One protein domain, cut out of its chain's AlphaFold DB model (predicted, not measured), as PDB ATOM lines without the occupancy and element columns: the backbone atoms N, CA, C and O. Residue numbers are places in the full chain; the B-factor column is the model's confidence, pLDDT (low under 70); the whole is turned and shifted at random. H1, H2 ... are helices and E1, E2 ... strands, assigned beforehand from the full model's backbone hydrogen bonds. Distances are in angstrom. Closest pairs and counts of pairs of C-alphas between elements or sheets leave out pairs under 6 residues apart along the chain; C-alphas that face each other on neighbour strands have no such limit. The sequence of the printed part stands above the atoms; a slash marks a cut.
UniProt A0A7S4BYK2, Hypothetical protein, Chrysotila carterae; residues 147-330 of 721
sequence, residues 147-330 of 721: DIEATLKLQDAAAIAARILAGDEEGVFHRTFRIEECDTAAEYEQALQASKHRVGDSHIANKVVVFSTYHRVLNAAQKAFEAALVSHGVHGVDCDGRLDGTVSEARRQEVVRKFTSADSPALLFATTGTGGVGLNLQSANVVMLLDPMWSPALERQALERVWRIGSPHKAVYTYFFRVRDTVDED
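This is residues 147 to 330 of the 721 residues of the protein "Hypothetical protein" of Chrysotila carterae (UniProt A0A7S4BYK2). What does one see first? A twisted sheet of four parallel strands, in the order E4 E3 E5 E6, makes the core, with H1 and H3 packed on one face and H4 over its edge strand E4 on the opposite face. Near E6 a narrow arm of the antiparallel pair E1 and E2, with H2 at its far end, reaches away from this body. What is it made of, and how large is it? The printed part has 184 residues with six named helices and seven named strands, in the order H1 E1 H2 E2 E3 H3 H4 E4 E5 H5 E6 E7 H6, and its class is mixed, helices and strands. It is compact, with a radius of gyration of the C-alphas of 16.5 A and spans of 51 by 40 by 35 A, the arm making the length.

Where does the first helix stand? H1, residues 147 to 166, is on the sheet of E4, residues 266 to 271, E3, residues 207 to 212, E5, residues 286 to 289, and E6, residues 315 to 320. It lies over E3 and E5 at a height over the sheet of 10.0 A, with Ala 161 and Val 208 the closest C-alphas of H1 and E3, 7.1 A apart. It touches H3, residues 215 to 231, on the same face, at a steep tilt of 48 degrees, the same way, with the closest C-alphas, those of Ala 158 and Phe 225, 4.5 A apart. What follows H1? E1, residues 170 to 175, and E2, residues 195 to 198, are antiparallel neighbours, with N 171 and O 197 3.0 A apart, within hydrogen-bond range. H2, residues 185 to 192, is not on the four-stranded sheet, and its closest C-alpha to E1 is that of Leu 192, 6.6 A from that of His 174. Which other helices are on the sheet? H4, residues 249 to 261, is on the opposite face from H3, and its closest C-alphas to E4 are those of Phe 259 and Ala 266, 6.4 A apart. H5, residues 296 to 303, only grazes the sheet with its residues 299 to 303. E3, H3 H4, E4 and E5, H5, E6 are strand-helix-strand units, two parallel neighbour strands with helices between, and the crossover of the second is right-handed. Which backbone atoms pair? Within hydrogen-bond range are N 210 and O 268 of E3 and E4, N 211 and O 288 of E3 and E5, and N 319 and O 287 of E6 and E5, each 2.8 A apart. Every O i to N i+4 pair is within range in H2, H4 and H5, but 14 of 16 in H1 and 12 of 13 in H3.

Where does the printed part begin? H1 begins at C-alpha 147, (33.342, 14.738, 39.521), is 27.3 A long and has a kink of 26 degrees near residue 154. How long are the elements after it? E1 is 14.6 A long, E3 16.8 A, H3 24.6 A, H4 18.1 A, E4 17.2 A and E6 16.7 A; E3 begins at C-alpha 207, (37.245, 16.776, 12.786). Where does it end? E6 runs on into E7, residues 322 to 324, which pairs with no named strand, at 42 degrees. H6, residues 327 to 330, too short for an O i to N i+4 pair, ends at C-alpha 330, (37.620, 35.338, 37.520).

How far does it reach? The two C-alphas farthest apart, those of Thr 184 and Ser 248, are 52.2 A apart, and the printed part has no cut. Which links are long? Those from H3 to H4, E4 to E5 and H5 to E6 are long, with 17, 14 and 11 residues. Where is confidence low? The mean pLDDT of the printed part is 82.5, and 22 residues are under 70, among them 147 to 152 and 273 to 279.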
ATOM      1  N   ASP A 147      34.301  15.458  40.370       44.25
ATOM      2  CA  ASP A 147      33.342  14.738  39.521       44.25
ATOM      3  C   ASP A 147      32.107  15.566  39.106       44.25
ATOM      4  O   ASP A 147      31.395  15.160  38.188       44.25
ATOM      5  N   ILE A 148      31.831  16.725  39.720       40.41
ATOM      6  CA  ILE A 148      30.599  17.506  39.453       40.41
ATOM      7  C   ILE A 148      30.814  18.553  38.348       40.41
ATOM      8  O   ILE A 148      30.177  18.481  37.297       40.41
ATOM      9  N   GLU A 149      31.754  19.491  38.519       40.62
ATOM     10  CA  GLU A 149      32.010  20.545  37.516       40.62
ATOM     11  C   GLU A 149      32.565  20.003  36.195       40.62
ATOM     12  O   GLU A 149      32.269  20.528  35.115       40.62
ATOM     13  N   ALA A 150      33.361  18.932  36.271       46.34
ATOM     14  CA  ALA A 150      33.795  18.206  35.091       46.34
ATOM     15  C   ALA A 150      32.579  17.652  34.335       46.34
ATOM     16  O   ALA A 150      32.533  17.740  33.113       46.34
ATOM     17  N   THR A 151      31.567  17.141  35.036       55.09
ATOM     18  CA  THR A 151      30.440  16.449  34.409       55.09
ATOM     19  C   THR A 151      29.585  17.369  33.537       55.09
ATOM     20  O   THR A 151      29.386  17.026  32.374       55.09
ATOM     21  N   LEU A 152      29.158  18.555  33.992       62.28
ATOM     22  CA  LEU A 152      28.312  19.435  33.162       62.28
ATOM     23  C   LEU A 152      29.039  19.935  31.900       62.28
ATOM     24  O   LEU A 152      28.523  19.810  30.785       62.28
ATOM     25  N   LYS A 153      30.267  20.461  32.057       71.62
ATOM     26  CA  LYS A 153      31.092  20.950  30.936       71.62
ATOM     27  C   LYS A 153      31.409  19.828  29.945       71.62
ATOM     28  O   LYS A 153      31.307  20.034  28.737       71.62
ATOM     29  N   LEU A 154      31.795  18.648  30.439       76.38
ATOM     30  CA  LEU A 154      32.168  17.517  29.590       76.38
ATOM     31  C   LEU A 154      30.965  16.863  28.916       76.38
ATOM     32  O   LEU A 154      31.103  16.473  27.763       76.38
ATOM     33  N   GLN A 155      29.809  16.748  29.577       77.25
ATOM     34  CA  GLN A 155      28.600  16.185  28.967       77.25
ATOM     35  C   GLN A 155      28.093  17.058  27.817       77.25
ATOM     36  O   GLN A 155      27.820  16.533  26.738       77.25
ATOM     37  N   ASP A 156      28.018  18.378  28.006       83.56
ATOM     38  CA  ASP A 156      27.601  19.290  26.936       83.56
ATOM     39  C   ASP A 156      28.628  19.323  25.791       83.56
ATOM     40  O   ASP A 156      28.261  19.170  24.626       83.56
ATOM     41  N   ALA A 157      29.927  19.400  26.106       89.25
ATOM     42  CA  ALA A 157      30.984  19.321  25.097       89.25
ATOM     43  C   ALA A 157      30.956  17.998  24.314       89.25
ATOM     44  O   ALA A 157      31.096  18.007  23.091       89.25
ATOM     45  N   ALA A 158      30.725  16.874  24.995       90.75
ATOM     46  CA  ALA A 158      30.602  15.553  24.391       90.75
ATOM     47  C   ALA A 158      29.359  15.439  23.496       90.75
ATOM     48  O   ALA A 158      29.448  14.913  22.387       90.75
ATOM     49  N   ALA A 159      28.212  15.968  23.934       90.50
ATOM     50  CA  ALA A 159      26.975  15.967  23.157       90.50
ATOM     51  C   ALA A 159      27.080  16.869  21.913       90.50
ATOM     52  O   ALA A 159      26.700  16.453  20.818       90.50
ATOM     53  N   ILE A 160      27.651  18.072  22.049       93.00
ATOM     54  CA  ILE A 160      27.979  18.953  20.917       93.00
ATOM     55  C   ILE A 160      28.944  18.240  19.962       93.00
ATOM     56  O   ILE A 160      28.704  18.212  18.757       93.00
ATOM     57  N   ALA A 161      30.007  17.607  20.470       94.81
ATOM     58  CA  ALA A 161      30.976  16.896  19.636       94.81
ATOM     59  C   ALA A 161      30.337  15.734  18.867       94.81
ATOM     60  O   ALA A 161      30.616  15.571  17.681       94.81
ATOM     61  N   ALA A 162      29.450  14.968  19.506       94.69
ATOM     62  CA  ALA A 162      28.722  13.886  18.858       94.69
ATOM     63  C   ALA A 162      27.828  14.406  17.718       94.69
ATOM     64  O   ALA A 162      27.907  13.888  16.604       94.69
ATOM     65  N   ARG A 163      27.060  15.487  17.933       94.69
ATOM     66  CA  ARG A 163      26.235  16.110  16.876       94.69
ATOM     67  C   ARG A 163      27.071  16.716  15.745       94.69
ATOM     68  O   ARG A 163      26.703  16.595  14.579       94.69
ATOM     69  N   ILE A 164      28.230  17.298  16.055       94.94
ATOM     70  CA  ILE A 164      29.194  17.776  15.051       94.94
ATOM     71  C   ILE A 164      29.725  16.614  14.209       94.94
ATOM     72  O   ILE A 164      29.780  16.725  12.985       94.94
ATOM     73  N   LEU A 165      30.113  15.504  14.836       94.94
ATOM     74  CA  LEU A 165      30.669  14.337  14.146       94.94
ATOM     75  C   LEU A 165      29.599  13.564  13.349       94.94
ATOM     76  O   LEU A 165      29.936  12.974  12.327       94.94
ATOM     77  N   ALA A 166      28.325  13.646  13.749       92.62
ATOM     78  CA  ALA A 166      27.171  13.228  12.944       92.62
ATOM     79  C   ALA A 166      26.878  14.172  11.754       92.62
ATOM     80  O   ALA A 166      26.316  13.744  10.750       92.62
ATOM     81  N   GLY A 167      27.290  15.443  11.841       91.25
ATOM     82  CA  GLY A 167      27.069  16.473  10.818       91.25
ATOM     83  C   GLY A 167      25.828  17.348  11.036       91.25
ATOM     84  O   GLY A 167      25.508  18.164  10.170       91.25
ATOM     85  N   ASP A 168      25.150  17.217  12.178       90.19
ATOM     86  CA  ASP A 168      23.824  17.793  12.457       90.19
ATOM     87  C   ASP A 168      23.832  18.950  13.475       90.19
ATOM     88  O   ASP A 168      22.779  19.446  13.871       90.19
ATOM     89  N   GLU A 169      25.009  19.422  13.889       92.38
ATOM     90  CA  GLU A 169      25.122  20.573  14.792       92.38
ATOM     91  C   GLU A 169      24.882  21.914  14.076       92.38
ATOM     92  O   GLU A 169      25.514  22.242  13.063       92.38
ATOM     93  N   GLU A 170      24.039  22.748  14.686       90.69
ATOM     94  CA  GLU A 170      23.910  24.171  14.382       90.69
ATOM     95  C   GLU A 170      24.136  25.002  15.649       90.69
ATOM     96  O   GLU A 170      23.466  24.799  16.660       90.69
ATOM     97  N   GLY A 171      25.041  25.978  15.581       87.38
ATOM     98  CA  GLY A 171      25.371  26.868  16.697       87.38
ATOM     99  C   GLY A 171      25.155  28.343  16.360       87.38
ATOM    100  O   GLY A 171      24.894  28.707  15.212       87.38
ATOM    101  N   VAL A 172      25.281  29.208  17.367       88.44
ATOM    102  CA  VAL A 172      25.220  30.670  17.217       88.44
ATOM    103  C   VAL A 172      26.605  31.244  17.497       88.44
ATOM    104  O   VAL A 172      27.153  31.050  18.580       88.44
ATOM    105  N   PHE A 173      27.184  31.936  16.518       90.38
ATOM    106  CA  PHE A 173      28.595  32.316  16.533       90.38
ATOM    107  C   PHE A 173      28.814  33.782  16.160       90.38
ATOM    108  O   PHE A 173      28.169  34.308  15.252       90.38
ATOM    109  N   HIS A 174      29.811  34.407  16.782       87.88
ATOM    110  CA  HIS A 174      30.426  35.629  16.274       87.88
ATOM    111  C   HIS A 174      31.471  35.278  15.210       87.88
ATOM    112  O   HIS A 174      32.321  34.406  15.418       87.88
ATOM    113  N   ARG A 175      31.446  35.974  14.072       89.12
ATOM    114  CA  ARG A 175      32.512  35.887  13.065       89.12
ATOM    115  C   ARG A 175      33.746  36.641  13.568       89.12
ATOM    116  O   ARG A 175      33.629  37.705  14.162       89.12
ATOM    117  N   THR A 176      34.940  36.123  13.298       83.81
ATOM    118  CA  THR A 176      36.195  36.881  13.419       83.81
ATOM    119  C   THR A 176      36.447  37.605  12.096       83.81
ATOM    120  O   THR A 176      36.507  36.949  11.055       83.81
ATOM    121  N   PHE A 177      36.588  38.931  12.125       75.12
ATOM    122  CA  PHE A 177      36.706  39.784  10.934       75.12
ATOM    123  C   PHE A 177      37.641  40.978  11.183       75.12
ATOM    124  O   PHE A 177      37.929  41.328  12.330       75.12
ATOM    125  N   ARG A 178      38.114  41.612  10.108       67.25
ATOM    126  CA  ARG A 178      38.768  42.927  10.140       67.25
ATOM    127  C   ARG A 178      37.754  44.061  10.069       67.25
ATOM    128  O   ARG A 178      36.829  44.002   9.271       67.25
ATOM    129  N   ILE A 179      38.017  45.163  10.770       64.12
ATOM    130  CA  ILE A 179      37.235  46.405  10.618       64.12
ATOM    131  C   ILE A 179      37.297  46.904   9.162       64.12
ATOM    132  O   ILE A 179      36.316  47.415   8.641       64.12
ATOM    133  N   GLU A 180      38.427  46.698   8.483       68.38
ATOM    134  CA  GLU A 180      38.645  47.075   7.083       68.38
ATOM    135  C   GLU A 180      37.963  46.147   6.055       68.38
ATOM    136  O   GLU A 180      38.097  46.384   4.857       68.38
ATOM    137  N   GLU A 181      37.241  45.105   6.490       70.19
ATOM    138  CA  GLU A 181      36.276  44.379   5.642       70.19
ATOM    139  C   GLU A 181      34.910  45.087   5.569       70.19
ATOM    140  O   GLU A 181      34.094  44.721   4.729       70.19
ATOM    141  N   CYS A 182      34.643  46.059   6.449       71.38
ATOM    142  CA  CYS A 182      33.377  46.787   6.514       71.38
ATOM    143  C   CYS A 182      33.532  48.169   5.863       71.38
ATOM    144  O   CYS A 182      34.248  49.037   6.376       71.38
ATOM    145  N   ASP A 183      32.824  48.403   4.761       70.81
ATOM    146  CA  ASP A 183      32.776  49.707   4.104       70.81
ATOM    147  C   ASP A 183      31.891  50.688   4.884       70.81
ATOM    148  O   ASP A 183      32.199  51.888   4.936       70.81
ATOM    149  N   THR A 184      30.834  50.178   5.535       68.75
ATOM    150  CA  THR A 184      29.866  50.964   6.316       68.75
ATOM    151  C   THR A 184      29.789  50.578   7.799       68.75
ATOM    152  O   THR A 184      30.146  49.481   8.227       68.75
ATOM    153  N   ALA A 185      29.272  51.500   8.621       67.25
ATOM    154  CA  ALA A 185      29.031  51.248  10.044       67.25
ATOM    155  C   ALA A 185      27.938  50.189  10.288       67.25
ATOM    156  O   ALA A 185      28.021  49.451  11.264       67.25
ATOM    157  N   ALA A 186      26.952  50.087   9.390       72.38
ATOM    158  CA  ALA A 186      25.897  49.080   9.477       72.38
ATOM    159  C   ALA A 186      26.448  47.665   9.232       72.38
ATOM    160  O   ALA A 186      26.109  46.749   9.972       72.38
ATOM    161  N   GLU A 187      27.357  47.496   8.264       72.44
ATOM    162  CA  GLU A 187      28.085  46.232   8.067       72.44
ATOM    163  C   GLU A 187      28.938  45.867   9.283       72.44
ATOM    164  O   GLU A 187      28.977  44.703   9.670       72.44
ATOM    165  N   TYR A 188      29.593  46.846   9.915       73.94
ATOM    166  CA  TYR A 188      30.365  46.623  11.140       73.94
ATOM    167  C   TYR A 188      29.477  46.170  12.310       73.94
ATOM    168  O   TYR A 188      29.786  45.182  12.977       73.94
ATOM    169  N   GLU A 189      28.346  46.843  12.540       76.00
ATOM    170  CA  GLU A 189      27.366  46.452  13.562       76.00
ATOM    171  C   GLU A 189      26.764  45.068  13.272       76.00
ATOM    172  O   GLU A 189      26.647  44.248  14.182       76.00
ATOM    173  N   GLN A 190      26.465  44.761  12.006       80.06
ATOM    174  CA  GLN A 190      25.999  43.442  11.574       80.06
ATOM    175  C   GLN A 190      27.072  42.355  11.756       80.06
ATOM    176  O   GLN A 190      26.750  41.249  12.182       80.06
ATOM    177  N   ALA A 191      28.344  42.651  11.483       76.12
ATOM    178  CA  ALA A 191      29.455  41.715  11.653       76.12
ATOM    179  C   ALA A 191      29.771  41.414  13.132       76.12
ATOM    180  O   ALA A 191      30.258  40.326  13.444       76.12
ATOM    181  N   LEU A 192      29.464  42.346  14.045       76.88
ATOM    182  CA  LEU A 192      29.526  42.113  15.491       76.88
ATOM    183  C   LEU A 192      28.411  41.185  15.998       76.88
ATOM    184  O   LEU A 192      28.619  40.489  16.996       76.88
ATOM    185  N   GLN A 193      27.240  41.166  15.354       84.31
ATOM    186  CA  GLN A 193      26.118  40.330  15.787       84.31
ATOM    187  C   GLN A 193      26.424  38.839  15.608       84.31
ATOM    188  O   GLN A 193      26.993  38.397  14.607       84.31
ATOM    189  N   ALA A 194      26.023  38.037  16.596       87.12
ATOM    190  CA  ALA A 194      26.114  36.591  16.484       87.12
ATOM    191  C   ALA A 194      25.053  36.069  15.503       87.12
ATOM    192  O   ALA A 194      23.900  36.495  15.532       87.12
ATOM    193  N   SER A 195      25.439  35.127  14.648       88.19
ATOM    194  CA  SER A 195      24.571  34.536  13.623       88.19
ATOM    195  C   SER A 195      24.548  33.014  13.741       88.19
ATOM    196  O   SER A 195      25.497  32.403  14.236       88.19
ATOM    197  N   LYS A 196      23.441  32.394  13.319       91.06
ATOM    198  CA  LYS A 196      23.291  30.936  13.339       91.06
ATOM    199  C   LYS A 196      24.028  30.315  12.147       91.06
ATOM    200  O   LYS A 196      23.816  30.748  11.018       91.06
ATOM    201  N   HIS A 197      24.851  29.296  12.394       91.31
ATOM    202  CA  HIS A 197      25.579  28.541  11.366       91.31
ATOM    203  C   HIS A 197      25.495  27.038  11.633       91.31
ATOM    204  O   HIS A 197      25.682  26.601  12.769       91.31
ATOM    205  N   ARG A 198      25.292  26.244  10.577       92.12
ATOM    206  CA  ARG A 198      25.584  24.803  10.603       92.12
ATOM    207  C   ARG A 198      27.096  24.602  10.689       92.12
ATOM    208  O   ARG A 198      27.853  25.369  10.087       92.12
ATOM    209  N   VAL A 199      27.532  23.595  11.440       92.25
ATOM    210  CA  VAL A 199      28.953  23.299  11.652       92.25
ATOM    211  C   VAL A 199      29.456  22.295  10.619       92.25
ATOM    212  O   VAL A 199      29.014  21.146  10.581       92.25
ATOM    213  N   GLY A 200      30.430  22.720   9.815       86.12
ATOM    214  CA  GLY A 200      31.113  21.867   8.843       86.12
ATOM    215  C   GLY A 200      30.905  22.257   7.384       86.12
ATOM    216  O   GLY A 200      30.114  23.137   7.053       86.12
ATOM    217  N   ASP A 201      31.643  21.579   6.506       82.94
ATOM    218  CA  ASP A 201      31.519  21.700   5.054       82.94
ATOM    219  C   ASP A 201      30.722  20.505   4.504       82.94
ATOM    220  O   ASP A 201      30.956  19.366   4.896       82.94
ATOM    221  N   SER A 202      29.844  20.722   3.520       78.31
ATOM    222  CA  SER A 202      28.969  19.678   2.944       78.31
ATOM    223  C   SER A 202      29.687  18.495   2.271       78.31
ATOM    224  O   SER A 202      29.034  17.530   1.878       78.31
ATOM    225  N   HIS A 203      31.006  18.579   2.084       83.56
ATOM    226  CA  HIS A 203      31.816  17.599   1.354       83.56
ATOM    227  C   HIS A 203      33.104  17.191   2.087       83.56
ATOM    228  O   HIS A 203      33.921  16.483   1.507       83.56
ATOM    229  N   ILE A 204      33.321  17.653   3.325       88.56
ATOM    230  CA  ILE A 204      34.536  17.354   4.097       88.56
ATOM    231  C   ILE A 204      34.113  16.961   5.508       88.56
ATOM    232  O   ILE A 204      33.428  17.726   6.180       88.56
ATOM    233  N   ALA A 205      34.520  15.772   5.953       91.44
ATOM    234  CA  ALA A 205      34.150  15.265   7.266       91.44
ATOM    235  C   ALA A 205      34.649  16.181   8.398       91.44
ATOM    236  O   ALA A 205      35.780  16.673   8.372       91.44
ATOM    237  N   ASN A 206      33.802  16.382   9.408       94.94
ATOM    238  CA  ASN A 206      34.131  17.187  10.579       94.94
ATOM    239  C   ASN A 206      35.219  16.505  11.418       94.94
ATOM    240  O   ASN A 206      35.109  15.322  11.744       94.94
ATOM    241  N   LYS A 207      36.244  17.260  11.826       95.75
ATOM    242  CA  LYS A 207      37.245  16.776  12.786       95.75
ATOM    243  C   LYS A 207      37.401  17.751  13.940       95.75
ATOM    244  O   LYS A 207      37.589  18.955  13.742       95.75
ATOM    245  N   VAL A 208      37.337  17.197  15.146       96.19
ATOM    246  CA  VAL A 208      37.256  17.931  16.409       96.19
ATOM    247  C   VAL A 208      38.572  17.789  17.168       96.19
ATOM    248  O   VAL A 208      39.041  16.676  17.403       96.19
ATOM    249  N   VAL A 209      39.154  18.916  17.583       95.44
ATOM    250  CA  VAL A 209      40.286  18.949  18.517       95.44
ATOM    251  C   VAL A 209      39.814  19.497  19.858       95.44
ATOM    252  O   VAL A 209      39.358  20.638  19.946       95.44
ATOM    253  N   VAL A 210      39.949  18.685  20.902       93.50
ATOM    254  CA  VAL A 210      39.562  19.004  22.277       93.50
ATOM    255  C   VAL A 210      40.809  19.375  23.072       93.50
ATOM    256  O   VAL A 210      41.718  18.559  23.243       93.50
ATOM    257  N   PHE A 211      40.849  20.613  23.560       90.88
ATOM    258  CA  PHE A 211      41.911  21.145  24.402       90.88
ATOM    259  C   PHE A 211      41.471  21.269  25.862       90.88
ATOM    260  O   PHE A 211      40.375  21.739  26.167       90.88
ATOM    261  N   SER A 212      42.383  20.897  26.754       86.12
ATOM    262  CA  SER A 212      42.312  21.162  28.192       86.12
ATOM    263  C   SER A 212      43.717  21.408  28.738       86.12
ATOM    264  O   SER A 212      44.707  20.893  28.212       86.12
ATOM    265  N   THR A 213      43.840  22.171  29.814       78.81
ATOM    266  CA  THR A 213      45.101  22.319  30.548       78.81
ATOM    267  C   THR A 213      45.468  21.042  31.316       78.81
ATOM    268  O   THR A 213      46.649  20.793  31.572       78.81
ATOM    269  N   TYR A 214      44.487  20.199  31.654       76.88
ATOM    270  CA  TYR A 214      44.612  19.183  32.698       76.88
ATOM    271  C   TYR A 214      44.474  17.751  32.171       76.88
ATOM    272  O   TYR A 214      43.461  17.356  31.597       76.88
ATOM    273  N   HIS A 215      45.469  16.907  32.464       80.75
ATOM    274  CA  HIS A 215      45.440  15.489  32.082       80.75
ATOM    275  C   HIS A 215      44.255  14.724  32.700       80.75
ATOM    276  O   HIS A 215      43.747  13.808  32.059       80.75
ATOM    277  N   ARG A 216      43.805  15.092  33.916       75.75
ATOM    278  CA  ARG A 216      42.618  14.500  34.566       75.75
ATOM    279  C   ARG A 216      41.339  14.807  33.784       75.75
ATOM    280  O   ARG A 216      40.611  13.880  33.448       75.75
ATOM    281  N   VAL A 217      41.131  16.072  33.413       79.31
ATOM    282  CA  VAL A 217      39.986  16.502  32.595       79.31
ATOM    283  C   VAL A 217      40.000  15.797  31.238       79.31
ATOM    284  O   VAL A 217      38.967  15.285  30.827       79.31
ATOM    285  N   LEU A 218      41.161  15.641  30.585       83.31
ATOM    286  CA  LEU A 218      41.254  14.839  29.354       83.31
ATOM    287  C   LEU A 218      40.909  13.352  29.560       83.31
ATOM    288  O   LEU A 218      40.272  12.763  28.691       83.31
ATOM    289  N   ASN A 219      41.287  12.736  30.690       82.25
ATOM    290  CA  ASN A 219      40.897  11.350  31.003       82.25
ATOM    291  C   ASN A 219      39.371  11.203  31.125       82.25
ATOM    292  O   ASN A 219      38.810  10.210  30.661       82.25
ATOM    293  N   ALA A 220      38.710  12.167  31.769       80.19
ATOM    294  CA  ALA A 220      37.257  12.191  31.911       80.19
ATOM    295  C   ALA A 220      36.570  12.498  30.568       80.19
ATOM    296  O   ALA A 220      35.615  11.816  30.196       80.19
ATOM    297  N   ALA A 221      37.111  13.448  29.800       85.12
ATOM    298  CA  ALA A 221      36.612  13.833  28.484       85.12
ATOM    299  C   ALA A 221      36.590  12.654  27.506       85.12
ATOM    300  O   ALA A 221      35.579  12.451  26.846       85.12
ATOM    301  N   GLN A 222      37.650  11.838  27.450       87.12
ATOM    302  CA  GLN A 222      37.682  10.652  26.582       87.12
ATOM    303  C   GLN A 222      36.486   9.720  26.838       87.12
ATOM    304  O   GLN A 222      35.775   9.373  25.898       87.12
ATOM    305  N   LYS A 223      36.199   9.403  28.109       83.88
ATOM    306  CA  LYS A 223      35.058   8.554  28.498       83.88
ATOM    307  C   LYS A 223      33.704   9.203  28.193       83.88
ATOM    308  O   LYS A 223      32.798   8.535  27.704       83.88
ATOM    309  N   ALA A 224      33.558  10.496  28.489       85.38
ATOM    310  CA  ALA A 224      32.313  11.230  28.257       85.38
ATOM    311  C   ALA A 224      31.981  11.331  26.758       85.38
ATOM    312  O   ALA A 224      30.835  11.127  26.363       85.38
ATOM    313  N   PHE A 225      32.988  11.595  25.922       91.50
ATOM    314  CA  PHE A 225      32.842  11.679  24.469       91.50
ATOM    315  C   PHE A 225      32.542  10.308  23.858       91.50
ATOM    316  O   PHE A 225      31.633  10.214  23.042       91.50
ATOM    317  N   GLU A 226      33.221   9.239  24.287       89.81
ATOM    318  CA  GLU A 226      32.911   7.868  23.856       89.81
ATOM    319  C   GLU A 226      31.447   7.495  24.162       89.81
ATOM    320  O   GLU A 226      30.713   7.059  23.272       89.81
ATOM    321  N   ALA A 227      30.979   7.759  25.387       86.50
ATOM    322  CA  ALA A 227      29.590   7.515  25.778       86.50
ATOM    323  C   ALA A 227      28.580   8.358  24.972       86.50
ATOM    324  O   ALA A 227      27.529   7.847  24.575       86.50
ATOM    325  N   ALA A 228      28.891   9.630  24.697       90.19
ATOM    326  CA  ALA A 228      28.031  10.507  23.903       90.19
ATOM    327  C   ALA A 228      27.972  10.107  22.421       90.19
ATOM    328  O   ALA A 228      26.908  10.186  21.811       90.19
ATOM    329  N   LEU A 229      29.083   9.644  21.841       92.94
ATOM    330  CA  LEU A 229      29.115   9.127  20.470       92.94
ATOM    331  C   LEU A 229      28.206   7.902  20.336       92.94
ATOM    332  O   LEU A 229      27.363   7.864  19.441       92.94
ATOM    333  N   VAL A 230      28.298   6.954  21.277       90.81
ATOM    334  CA  VAL A 230      27.415   5.777  21.319       90.81
ATOM    335  C   VAL A 230      25.944   6.181  21.466       90.81
ATOM    336  O   VAL A 230      25.107   5.659  20.730       90.81
ATOM    337  N   SER A 231      25.609   7.125  22.355       88.94
ATOM    338  CA  SER A 231      24.212   7.540  22.572       88.94
ATOM    339  C   SER A 231      23.595   8.306  21.396       88.94
ATOM    340  O   SER A 231      22.381   8.246  21.211       88.94
ATOM    341  N   HIS A 232      24.412   8.967  20.571       90.94
ATOM    342  CA  HIS A 232      23.981   9.647  19.342       90.94
ATOM    343  C   HIS A 232      24.107   8.766  18.081       90.94
ATOM    344  O   HIS A 232      23.907   9.257  16.973       90.94
ATOM    345  N   GLY A 233      24.442   7.474  18.214       91.56
ATOM    346  CA  GLY A 233      24.572   6.547  17.079       91.56
ATOM    347  C   GLY A 233      25.792   6.795  16.180       91.56
ATOM    348  O   GLY A 233      25.832   6.322  15.045       91.56
ATOM    349  N   VAL A 234      26.793   7.534  16.667       90.94
ATOM    350  CA  VAL A 234      28.040   7.803  15.944       90.94
ATOM    351  C   VAL A 234      29.038   6.685  16.241       90.94
ATOM    352  O   VAL A 234      29.424   6.448  17.386       90.94
ATOM    353  N   HIS A 235      29.472   5.982  15.198       89.19
ATOM    354  CA  HIS A 235      30.341   4.809  15.304       89.19
ATOM    355  C   HIS A 235      31.599   4.960  14.439       89.19
ATOM    356  O   HIS A 235      31.603   5.683  13.446       89.19
ATOM    357  N   GLY A 236      32.678   4.260  14.808       85.88
ATOM    358  CA  GLY A 236      33.934   4.246  14.043       85.88
ATOM    359  C   GLY A 236      34.857   5.454  14.250       85.88
ATOM    360  O   GLY A 236      35.878   5.547  13.572       85.88
ATOM    361  N   VAL A 237      34.542   6.358  15.184       90.25
ATOM    362  CA  VAL A 237      35.424   7.465  15.588       90.25
ATOM    363  C   VAL A 237      36.419   6.979  16.648       90.25
ATOM    364  O   VAL A 237      36.020   6.449  17.682       90.25
ATOM    365  N   ASP A 238      37.715   7.179  16.403       88.00
ATOM    366  CA  ASP A 238      38.800   6.864  17.347       88.00
ATOM    367  C   ASP A 238      38.842   7.891  18.499       88.00
ATOM    368  O   ASP A 238      39.025   9.087  18.261       88.00
ATOM    369  N   CYS A 239      38.681   7.422  19.742       84.94
ATOM    370  CA  CYS A 239      38.755   8.236  20.963       84.94
ATOM    371  C   CYS A 239      40.110   8.130  21.700       84.94
ATOM    372  O   CYS A 239      40.356   8.897  22.633       84.94
ATOM    373  N   ASP A 240      41.017   7.244  21.270       85.00
ATOM    374  CA  ASP A 240      42.356   7.052  21.860       85.00
ATOM    375  C   ASP A 240      43.384   8.084  21.356       85.00
ATOM    376  O   ASP A 240      44.521   8.154  21.844       85.00
ATOM    377  N   GLY A 241      43.008   8.900  20.367       86.19
ATOM    378  CA  GLY A 241      43.828   9.975  19.819       86.19
ATOM    379  C   GLY A 241      44.182  11.024  20.876       86.19
ATOM    380  O   GLY A 241      43.378  11.908  21.171       86.19
ATOM    381  N   ARG A 242      45.406  10.963  21.422       88.06
ATOM    382  CA  ARG A 242      45.848  11.823  22.530       88.06
ATOM    383  C   ARG A 242      47.248  12.415  22.348       88.06
ATOM    384  O   ARG A 242      48.211  11.703  22.072       88.06
ATOM    385  N   LEU A 243      47.364  13.727  22.569       87.69
ATOM    386  CA  LEU A 243      48.585  14.535  22.475       87.69
ATOM    387  C   LEU A 243      48.763  15.397  23.735       87.69
ATOM    388  O   LEU A 243      48.603  16.615  23.709       87.69
ATOM    389  N   ASP A 244      49.090  14.755  24.855       81.31
ATOM    390  CA  ASP A 244      49.267  15.415  26.158       81.31
ATOM    391  C   ASP A 244      50.736  15.510  26.617       81.31
ATOM    392  O   ASP A 244      51.014  15.851  27.760       81.31
ATOM    393  N   GLY A 245      51.695  15.194  25.746       77.75
ATOM    394  CA  GLY A 245      53.125  15.237  26.066       77.75
ATOM    395  C   GLY A 245      53.673  14.035  26.842       77.75
ATOM    396  O   GLY A 245      54.892  13.924  26.935       77.75
ATOM    397  N   THR A 246      52.828  13.112  27.321       78.75
ATOM    398  CA  THR A 246      53.281  11.814  27.869       78.75
ATOM    399  C   THR A 246      53.595  10.796  26.766       78.75
ATOM    400  O   THR A 246      54.397   9.884  26.956       78.75
ATOM    401  N   VAL A 247      52.999  10.979  25.582       78.75
ATOM    402  CA  VAL A 247      53.202  10.131  24.402       78.75
ATOM    403  C   VAL A 247      54.602  10.285  23.796       78.75
ATOM    404  O   VAL A 247      55.122  11.395  23.648       78.75
ATOM    405  N   SER A 248      55.193   9.159  23.384       81.12
ATOM    406  CA  SER A 248      56.482   9.132  22.683       81.12
ATOM    407  C   SER A 248      56.412   9.858  21.335       81.12
ATOM    408  O   SER A 248      55.351   9.952  20.720       81.12
ATOM    409  N   GLU A 249      57.551  10.343  20.837       74.69
ATOM    410  CA  GLU A 249      57.611  11.087  19.568       74.69
ATOM    411  C   GLU A 249      57.092  10.264  18.374       74.69
ATOM    412  O   GLU A 249      56.335  10.769  17.548       74.69
ATOM    413  N   ALA A 250      57.403   8.964  18.327       79.44
ATOM    414  CA  ALA A 250      56.879   8.066  17.299       79.44
ATOM    415  C   ALA A 250      55.345   7.923  17.374       79.44
ATOM    416  O   ALA A 250      54.668   8.008  16.349       79.44
ATOM    417  N   ARG A 251      54.777   7.771  18.583       84.12
ATOM    418  CA  ARG A 251      53.318   7.678  18.772       84.12
ATOM    419  C   ARG A 251      52.621   9.010  18.487       84.12
ATOM    420  O   ARG A 251      51.566   9.008  17.865       84.12
ATOM    421  N   ARG A 252      53.223  10.142  18.867       82.75
ATOM    422  CA  ARG A 252      52.768  11.499  18.511       82.75
ATOM    423  C   ARG A 252      52.609  11.635  16.996       82.75
ATOM    424  O   ARG A 252      51.548  12.039  16.531       82.75
ATOM    425  N   GLN A 253      53.636  11.262  16.234       82.12
ATOM    426  CA  GLN A 253      53.607  11.314  14.770       82.12
ATOM    427  C   GLN A 253      52.562  10.355  14.175       82.12
ATOM    428  O   GLN A 253      51.868  10.723  13.230       82.12
ATOM    429  N   GLU A 254      52.398   9.157  14.744       86.62
ATOM    430  CA  GLU A 254      51.366   8.199  14.327       86.62
ATOM    431  C   GLU A 254      49.939   8.742  14.535       86.62
ATOM    432  O   GLU A 254      49.135   8.690  13.603       86.62
ATOM    433  N   VAL A 255      49.643   9.286  15.724       89.12
ATOM    434  CA  VAL A 255      48.336   9.865  16.089       89.12
ATOM    435  C   VAL A 255      48.001  11.055  15.191       89.12
ATOM    436  O   VAL A 255      46.924  11.089  14.601       89.12
ATOM    437  N   VAL A 256      48.941  11.993  15.016       88.19
ATOM    438  CA  VAL A 256      48.760  13.145  14.114       88.19
ATOM    439  C   VAL A 256      48.503  12.673  12.686       88.19
ATOM    440  O   VAL A 256      47.551  13.128  12.063       88.19
ATOM    441  N   ARG A 257      49.301  11.722  12.174       88.69
ATOM    442  CA  ARG A 257      49.119  11.186  10.818       88.69
ATOM    443  C   ARG A 257      47.731  10.572  10.641       88.69
ATOM    444  O   ARG A 257      47.073  10.921   9.671       88.69
ATOM    445  N   LYS A 258      47.292   9.708  11.567       90.50
ATOM    446  CA  LYS A 258      45.962   9.069  11.538       90.50
ATOM    447  C   LYS A 258      44.836  10.103  11.514       90.50
ATOM    448  O   LYS A 258      43.978  10.045  10.641       90.50
ATOM    449  N   PHE A 259      44.881  11.081  12.417       92.19
ATOM    450  CA  PHE A 259      43.891  12.156  12.485       92.19
ATOM    451  C   PHE A 259      43.870  13.015  11.206       92.19
ATOM    452  O   PHE A 259      42.808  13.313  10.656       92.19
ATOM    453  N   THR A 260      45.042  13.377  10.677       89.88
ATOM    454  CA  THR A 260      45.146  14.161   9.440       89.88
ATOM    455  C   THR A 260      44.664  13.386   8.214       89.88
ATOM    456  O   THR A 260      43.940  13.970   7.412       89.88
ATOM    457  N   SER A 261      44.996  12.096   8.081       89.38
ATOM    458  CA  SER A 261      44.651  11.269   6.912       89.38
ATOM    459  C   SER A 261      43.285  10.577   6.976       89.38
ATOM    460  O   SER A 261      42.979   9.801   6.080       89.38
ATOM    461  N   ALA A 262      42.493  10.771   8.032       87.69
ATOM    462  CA  ALA A 262      41.137  10.231   8.093       87.69
ATOM    463  C   ALA A 262      40.216  10.961   7.097       87.69
ATOM    464  O   ALA A 262      40.075  12.177   7.189       87.69
ATOM    465  N   ASP A 263      39.556  10.246   6.190       89.25
ATOM    466  CA  ASP A 263      38.491  10.825   5.348       89.25
ATOM    467  C   ASP A 263      37.120  10.813   6.061       89.25
ATOM    468  O   ASP A 263      36.160  11.434   5.607       89.25
ATOM    469  N   SER A 264      37.037  10.123   7.203       91.62
ATOM    470  CA  SER A 264      35.882  10.050   8.101       91.62
ATOM    471  C   SER A 264      35.930  11.122   9.204       91.62
ATOM    472  O   SER A 264      36.985  11.725   9.436       91.62
ATOM    473  N   PRO A 265      34.821  11.326   9.946       93.56
ATOM    474  CA  PRO A 265      34.836  12.133  11.160       93.56
ATOM    475  C   PRO A 265      35.879  11.618  12.163       93.56
ATOM    476  O   PRO A 265      36.090  10.407  12.278       93.56
ATOM    477  N   ALA A 266      36.556  12.529  12.863       94.75
ATOM    478  CA  ALA A 266      37.667  12.181  13.752       94.75
ATOM    479  C   ALA A 266      37.763  13.100  14.977       94.75
ATOM    480  O   ALA A 266      37.435  14.287  14.915       94.75
ATOM    481  N   LEU A 267      38.282  12.555  16.076       95.56
ATOM    482  CA  LEU A 267      38.434  13.231  17.360       95.56
ATOM    483  C   LEU A 267      39.905  13.201  17.806       95.56
ATOM    484  O   LEU A 267      40.637  12.256  17.513       95.56
ATOM    485  N   LEU A 268      40.357  14.257  18.486       94.81
ATOM    486  CA  LEU A 268      41.720  14.354  19.008       94.81
ATOM    487  C   LEU A 268      41.754  15.150  20.312       94.81
ATOM    488  O   LEU A 268      41.402  16.326  20.339       94.81
ATOM    489  N   PHE A 269      42.264  14.534  21.373       92.06
ATOM    490  CA  PHE A 269      42.484  15.172  22.667       92.06
ATOM    491  C   PHE A 269      43.920  15.689  22.765       92.06
ATOM    492  O   PHE A 269      44.871  14.976  22.446       92.06
ATOM    493  N   ALA A 270      44.117  16.918  23.231       90.06
ATOM    494  CA  ALA A 270      45.447  17.501  23.384       90.06
ATOM    495  C   ALA A 270      45.518  18.415  24.608       90.06
ATOM    496  O   ALA A 270      44.551  19.113  24.907       90.06
ATOM    497  N   THR A 271      46.667  18.484  25.295       85.12
ATOM    498  CA  THR A 271      46.828  19.550  26.298       85.12
ATOM    499  C   THR A 271      47.235  20.860  25.644       85.12
ATOM    500  O   THR A 271      48.082  20.892  24.743       85.12
ATOM    501  N   THR A 272      46.662  21.968  26.115       72.56
ATOM    502  CA  THR A 272      46.880  23.297  25.521       72.56
ATOM    503  C   THR A 272      48.377  23.640  25.435       72.56
ATOM    504  O   THR A 272      48.857  24.105  24.391       72.56
ATOM    505  N   GLY A 273      49.133  23.305  26.492       61.59
ATOM    506  CA  GLY A 273      50.574  23.550  26.613       61.59
ATOM    507  C   GLY A 273      51.498  22.594  25.840       61.59
ATOM    508  O   GLY A 273      52.461  23.055  25.230       61.59
ATOM    509  N   THR A 274      51.242  21.278  25.808       50.03
ATOM    510  CA  THR A 274      52.201  20.313  25.205       50.03
ATOM    511  C   THR A 274      52.177  20.294  23.677       50.03
ATOM    512  O   THR A 274      53.115  19.799  23.042       50.03
ATOM    513  N   GLY A 275      51.160  20.921  23.079       40.59
ATOM    514  CA  GLY A 275      51.126  21.238  21.657       40.59
ATOM    515  C   GLY A 275      51.980  22.441  21.236       40.59
ATOM    516  O   GLY A 275      51.948  22.793  20.059       40.59
ATOM    517  N   GLY A 276      52.766  23.065  22.129       43.44
ATOM    518  CA  GLY A 276      53.744  24.130  21.814       43.44
ATOM    519  C   GLY A 276      54.938  23.668  20.953       43.44
ATOM    520  O   GLY A 276      56.060  24.135  21.116       43.44
ATOM    521  N   VAL A 277      54.708  22.673  20.096       48.97
ATOM    522  CA  VAL A 277      55.690  21.801  19.457       48.97
ATOM    523  C   VAL A 277      55.202  21.439  18.056       48.97
ATOM    524  O   VAL A 277      54.656  20.359  17.863       48.97
ATOM    525  N   GLY A 278      55.344  22.337  17.079       51.88
ATOM    526  CA  GLY A 278      55.262  22.013  15.641       51.88
ATOM    527  C   GLY A 278      53.996  21.318  15.095       51.88
ATOM    528  O   GLY A 278      53.967  21.012  13.906       51.88
ATOM    529  N   LEU A 279      52.969  21.059  15.912       67.75
ATOM    530  CA  LEU A 279      51.790  20.279  15.540       67.75
ATOM    531  C   LEU A 279      50.969  21.039  14.498       67.75
ATOM    532  O   LEU A 279      50.484  22.143  14.757       67.75
ATOM    533  N   ASN A 280      50.795  20.431  13.327       76.75
ATOM    534  CA  ASN A 280      49.888  20.932  12.309       76.75
ATOM    535  C   ASN A 280      48.560  20.175  12.395       76.75
ATOM    536  O   ASN A 280      48.520  18.989  12.088       76.75
ATOM    537  N   LEU A 281      47.496  20.862  12.811       88.44
ATOM    538  CA  LEU A 281      46.147  20.307  12.947       88.44
ATOM    539  C   LEU A 281      45.160  21.004  11.992       88.44
ATOM    540  O   LEU A 281      43.956  20.964  12.211       88.44
ATOM    541  N   GLN A 282      45.659  21.620  10.910       89.19
ATOM    542  CA  GLN A 282      44.858  22.353   9.913       89.19
ATOM    543  C   GLN A 282      43.798  21.503   9.189       89.19
ATOM    544  O   GLN A 282      42.952  22.057   8.492       89.19
ATOM    545  N   SER A 283      43.876  20.172   9.310       91.69
ATOM    546  CA  SER A 283      42.876  19.211   8.831       91.69
ATOM    547  C   SER A 283      41.631  19.138   9.716       91.69
ATOM    548  O   SER A 283      40.737  18.363   9.406       91.69
ATOM    549  N   ALA A 284      41.613  19.851  10.841       94.44
ATOM    550  CA  ALA A 284      40.440  20.010  11.680       94.44
ATOM    551  C   ALA A 284      39.709  21.312  11.367       94.44
ATOM    552  O   ALA A 284      40.298  22.278  10.876       94.44
ATOM    553  N   ASN A 285      38.427  21.335  11.710       95.31
ATOM    554  CA  ASN A 285      37.563  22.500  11.578       95.31
ATOM    555  C   ASN A 285      36.844  22.867  12.875       95.31
ATOM    556  O   ASN A 285      36.233  23.928  12.937       95.31
ATOM    557  N   VAL A 286      36.928  22.037  13.915       96.25
ATOM    558  CA  VAL A 286      36.320  22.332  15.213       96.25
ATOM    559  C   VAL A 286      37.370  22.299  16.312       96.25
ATOM    560  O   VAL A 286      38.163  21.364  16.420       96.25
ATOM    561  N   VAL A 287      37.354  23.340  17.140       95.19
ATOM    562  CA  VAL A 287      38.183  23.484  18.335       95.19
ATOM    563  C   VAL A 287      37.265  23.589  19.545       95.19
ATOM    564  O   VAL A 287      36.377  24.436  19.570       95.19
ATOM    565  N   MET A 288      37.492  22.760  20.555       93.44
ATOM    566  CA  MET A 288      36.790  22.819  21.836       93.44
ATOM    567  C   MET A 288      37.786  23.124  22.943       93.44
ATOM    568  O   MET A 288      38.787  22.423  23.066       93.44
ATOM    569  N   LEU A 289      37.523  24.153  23.744       89.62
ATOM    570  CA  LEU A 289      38.319  24.482  24.923       89.62
ATOM    571  C   LEU A 289      37.486  24.236  26.177       89.62
ATOM    572  O   LEU A 289      36.526  24.963  26.432       89.62
ATOM    573  N   LEU A 290      37.854  23.189  26.916       85.44
ATOM    574  CA  LEU A 290      37.131  22.706  28.099       85.44
ATOM    575  C   LEU A 290      37.398  23.538  29.363       85.44
ATOM    576  O   LEU A 290      36.605  23.497  30.298       85.44
ATOM    577  N   ASP A 291      38.517  24.265  29.392       78.69
ATOM    578  CA  ASP A 291      38.912  25.150  30.485       78.69
ATOM    579  C   ASP A 291      39.495  26.478  29.955       78.69
ATOM    580  O   ASP A 291      40.123  26.498  28.888       78.69
ATOM    581  N   PRO A 292      39.270  27.608  30.656       72.69
ATOM    582  CA  PRO A 292      39.833  28.902  30.285       72.69
ATOM    583  C   PRO A 292      41.330  28.995  30.623       72.69
ATOM    584  O   PRO A 292      41.789  28.606  31.695       72.69
ATOM    585  N   MET A 293      42.113  29.585  29.716       71.50
ATOM    586  CA  MET A 293      43.561  29.751  29.892       71.50
ATOM    587  C   MET A 293      43.930  31.074  30.578       71.50
ATOM    588  O   MET A 293      43.598  32.146  30.077       71.50
ATOM    589  N   TRP A 294      44.792  31.019  31.604       68.31
ATOM    590  CA  TRP A 294      45.428  32.186  32.259       68.31
ATOM    591  C   TRP A 294      46.210  33.141  31.330       68.31
ATOM    592  O   TRP A 294      46.673  34.203  31.762       68.31
ATOM    593  N   SER A 295      46.491  32.722  30.093       73.56
ATOM    594  CA  SER A 295      47.338  33.426  29.129       73.56
ATOM    595  C   SER A 295      46.637  33.431  27.764       73.56
ATOM    596  O   SER A 295      46.565  32.366  27.139       73.56
ATOM    597  N   PRO A 296      46.146  34.597  27.288       78.19
ATOM    598  CA  PRO A 296      45.489  34.721  25.983       78.19
ATOM    599  C   PRO A 296      46.379  34.209  24.847       78.19
ATOM    600  O   PRO A 296      45.923  33.454  23.987       78.19
ATOM    601  N   ALA A 297      47.677  34.523  24.917       76.62
ATOM    602  CA  ALA A 297      48.723  33.950  24.084       76.62
ATOM    603  C   ALA A 297      48.614  32.417  23.927       76.62
ATOM    604  O   ALA A 297      48.511  31.940  22.802       76.62
ATOM    605  N   LEU A 298      48.613  31.627  25.011       77.31
ATOM    606  CA  LEU A 298      48.601  30.154  24.913       77.31
ATOM    607  C   LEU A 298      47.309  29.598  24.295       77.31
ATOM    608  O   LEU A 298      47.366  28.629  23.536       77.31
ATOM    609  N   GLU A 299      46.167  30.215  24.590       81.31
ATOM    610  CA  GLU A 299      44.886  29.869  23.968       81.31
ATOM    611  C   GLU A 299      44.911  30.135  22.460       81.31
ATOM    612  O   GLU A 299      44.600  29.252  21.656       81.31
ATOM    613  N   ARG A 300      45.370  31.331  22.071       81.75
ATOM    614  CA  ARG A 300      45.548  31.718  20.672       81.75
ATOM    615  C   ARG A 300      46.483  30.741  19.960       81.75
ATOM    616  O   ARG A 300      46.131  30.237  18.900       81.75
ATOM    617  N   GLN A 301      47.615  30.380  20.570       80.75
ATOM    618  CA  GLN A 301      48.548  29.388  20.024       80.75
ATOM    619  C   GLN A 301      47.912  28.002  19.817       80.75
ATOM    620  O   GLN A 301      48.300  27.297  18.886       80.75
ATOM    621  N   ALA A 302      46.958  27.582  20.657       83.25
ATOM    622  CA  ALA A 302      46.242  26.318  20.479       83.25
ATOM    623  C   ALA A 302      45.245  26.382  19.312       83.25
ATOM    624  O   ALA A 302      45.292  25.524  18.428       83.25
ATOM    625  N   LEU A 303      44.429  27.440  19.248       88.12
ATOM    626  CA  LEU A 303      43.528  27.712  18.124       88.12
ATOM    627  C   LEU A 303      44.291  27.808  16.793       88.12
ATOM    628  O   LEU A 303      43.893  27.221  15.788       88.12
ATOM    629  N   GLU A 304      45.428  28.500  16.782       86.12
ATOM    630  CA  GLU A 304      46.244  28.743  15.592       86.12
ATOM    631  C   GLU A 304      46.887  27.481  14.972       86.12
ATOM    632  O   GLU A 304      47.413  27.569  13.855       86.12
ATOM    633  N   ARG A 305      46.826  26.319  15.648       85.69
ATOM    634  CA  ARG A 305      47.206  24.998  15.095       85.69
ATOM    635  C   ARG A 305      46.159  24.442  14.132       85.69
ATOM    636  O   ARG A 305      46.527  23.684  13.236       85.69
ATOM    637  N   VAL A 306      44.895  24.818  14.332       91.12
ATOM    638  CA  VAL A 306      43.731  24.418  13.526       91.12
ATOM    639  C   VAL A 306      43.367  25.539  12.551       91.12
ATOM    640  O   VAL A 306      43.370  25.343  11.339       91.12
ATOM    641  N   TRP A 307      43.162  26.756  13.060       91.81
ATOM    642  CA  TRP A 307      42.870  27.934  12.247       91.81
ATOM    643  C   TRP A 307      44.122  28.424  11.508       91.81
ATOM    644  O   TRP A 307      44.926  29.198  12.041       91.81
ATOM    645  N   ARG A 308      44.333  27.936  10.279       87.94
ATOM    646  CA  ARG A 308      45.578  28.131   9.523       87.94
ATOM    647  C   ARG A 308      45.337  28.255   8.015       87.94
ATOM    648  O   ARG A 308      44.430  27.640   7.466       87.94
ATOM    649  N   ILE A 309      46.180  29.051   7.352       84.69
ATOM    650  CA  ILE A 309      46.217  29.178   5.886       84.69
ATOM    651  C   ILE A 309      46.508  27.803   5.274       84.69
ATOM    652  O   ILE A 309      47.435  27.126   5.717       84.69
ATOM    653  N   GLY A 310      45.738  27.413   4.256       83.25
ATOM    654  CA  GLY A 310      45.858  26.092   3.628       83.25
ATOM    655  C   GLY A 310      45.137  24.963   4.376       83.25
ATOM    656  O   GLY A 310      45.392  23.792   4.093       83.25
ATOM    657  N   SER A 311      44.244  25.289   5.318       87.50
ATOM    658  CA  SER A 311      43.196  24.353   5.743       87.50
ATOM    659  C   SER A 311      42.312  23.982   4.537       87.50
ATOM    660  O   SER A 311      42.047  24.855   3.707       87.50
ATOM    661  N   PRO A 312      41.855  22.721   4.408       89.12
ATOM    662  CA  PRO A 312      40.922  22.326   3.351       89.12
ATOM    663  C   PRO A 312      39.496  22.851   3.595       89.12
ATOM    664  O   PRO A 312      38.690  22.870   2.669       89.12
ATOM    665  N   HIS A 313      39.191  23.275   4.823       92.06
ATOM    666  CA  HIS A 313      37.874  23.752   5.234       92.06
ATOM    667  C   HIS A 313      37.651  25.226   4.898       92.06
ATOM    668  O   HIS A 313      38.591  26.023   4.886       92.06
ATOM    669  N   LYS A 314      36.390  25.622   4.690       91.75
ATOM    670  CA  LYS A 314      36.028  27.042   4.495       91.75
ATOM    671  C   LYS A 314      35.906  27.807   5.812       91.75
ATOM    672  O   LYS A 314      36.066  29.031   5.836       91.75
ATOM    673  N   ALA A 315      35.624  27.096   6.900       93.69
ATOM    674  CA  ALA A 315      35.364  27.657   8.216       93.69
ATOM    675  C   ALA A 315      36.013  26.825   9.331       93.69
ATOM    676  O   ALA A 315      36.184  25.615   9.203       93.69
ATOM    677  N   VAL A 316      36.357  27.492  10.433       95.31
ATOM    678  CA  VAL A 316      36.784  26.879  11.696       95.31
ATOM    679  C   VAL A 316      35.880  27.401  12.807       95.31
ATOM    680  O   VAL A 316      35.686  28.607  12.918       95.31
ATOM    681  N   TYR A 317      35.353  26.506  13.634       95.38
ATOM    682  CA  TYR A 317      34.409  26.798  14.711       95.38
ATOM    683  C   TYR A 317      35.087  26.558  16.060       95.38
ATOM    684  O   TYR A 317      35.724  25.524  16.263       95.38
ATOM    685  N   THR A 318      34.972  27.510  16.985       94.12
ATOM    686  CA  THR A 318      35.634  27.455  18.293       94.12
ATOM    687  C   THR A 318      34.613  27.541  19.416       94.12
ATOM    688  O   THR A 318      33.975  28.582  19.593       94.12
ATOM    689  N   TYR A 319      34.503  26.474  20.195       92.38
ATOM    690  CA  TYR A 319      33.655  26.387  21.375       92.38
ATOM    691  C   TYR A 319      34.472  26.650  22.638       92.38
ATOM    692  O   TYR A 319      35.578  26.125  22.793       92.38
ATOM    693  N   PHE A 320      33.905  27.441  23.544       87.19
ATOM    694  CA  PHE A 320      34.476  27.725  24.855       87.19
ATOM    695  C   PHE A 320      33.492  27.244  25.913       87.19
ATOM    696  O   PHE A 320      32.367  27.731  25.955       87.19
ATOM    697  N   PHE A 321      33.914  26.319  26.767       84.00
ATOM    698  CA  PHE A 321      33.077  25.791  27.839       84.00
ATOM    699  C   PHE A 321      33.409  26.524  29.135       84.00
ATOM    700  O   PHE A 321      34.425  26.249  29.770       84.00
ATOM    701  N   ARG A 322      32.574  27.504  29.490       81.06
ATOM    702  CA  ARG A 322      32.710  28.317  30.706       81.06
ATOM    703  C   ARG A 322      31.419  28.263  31.508       81.06
ATOM    704  O   ARG A 322      30.339  28.202  30.923       81.06
ATOM    705  N   VAL A 323      31.512  28.315  32.829       74.50
ATOM    706  CA  VAL A 323      30.363  28.253  33.737       74.50
ATOM    707  C   VAL A 323      30.296  29.525  34.583       74.50
ATOM    708  O   VAL A 323      31.276  29.931  35.201       74.50
ATOM    709  N   ARG A 324      29.126  30.168  34.596       74.75
ATOM    710  CA  ARG A 324      28.852  31.377  35.383       74.75
ATOM    711  C   ARG A 324      28.818  31.097  36.877       74.75
ATOM    712  O   ARG A 324      28.467  29.989  37.279       74.75
ATOM    713  N   ASP A 325      29.103  32.122  37.674       70.50
ATOM    714  CA  ASP A 325      29.192  32.060  39.134       70.50
ATOM    715  C   ASP A 325      30.274  31.078  39.649       70.50
ATOM    716  O   ASP A 325      30.227  30.644  40.801       70.50
ATOM    717  N   THR A 326      31.257  30.732  38.807       68.50
ATOM    718  CA  THR A 326      32.409  29.876  39.150       68.50
ATOM    719  C   THR A 326      33.725  30.606  38.905       68.50
ATOM    720  O   THR A 326      33.758  31.705  38.348       68.50
ATOM    721  N   VAL A 327      34.837  29.962  39.265       68.88
ATOM    722  CA  VAL A 327      36.188  30.483  39.026       68.88
ATOM    723  C   VAL A 327      36.448  30.824  37.544       68.88
ATOM    724  O   VAL A 327      37.263  31.698  37.264       68.88
ATOM    725  N   ASP A 328      35.730  30.221  36.585       73.19
ATOM    726  CA  ASP A 328      35.849  30.549  35.153       73.19
ATOM    727  C   ASP A 328      35.617  32.043  34.844       73.19
ATOM    728  O   ASP A 328      36.193  32.562  33.882       73.19
ATOM    729  N   GLU A 329      34.784  32.737  35.630       73.81
ATOM    730  CA  GLU A 329      34.540  34.179  35.479       73.81
ATOM    731  C   GLU A 329      35.772  34.994  35.892       73.81
ATOM    732  O   GLU A 329      36.267  35.774  35.075       73.81
ATOM    733  N   ASP A 330      36.355  34.727  37.069       69.62
ATOM    734  CA  ASP A 330      37.620  35.338  37.520       69.62
ATOM    735  C   ASP A 330      38.750  35.112  36.489       69.62
ATOM    736  O   ASP A 330      39.517  36.022  36.154       69.62
TER     737      ASP A 330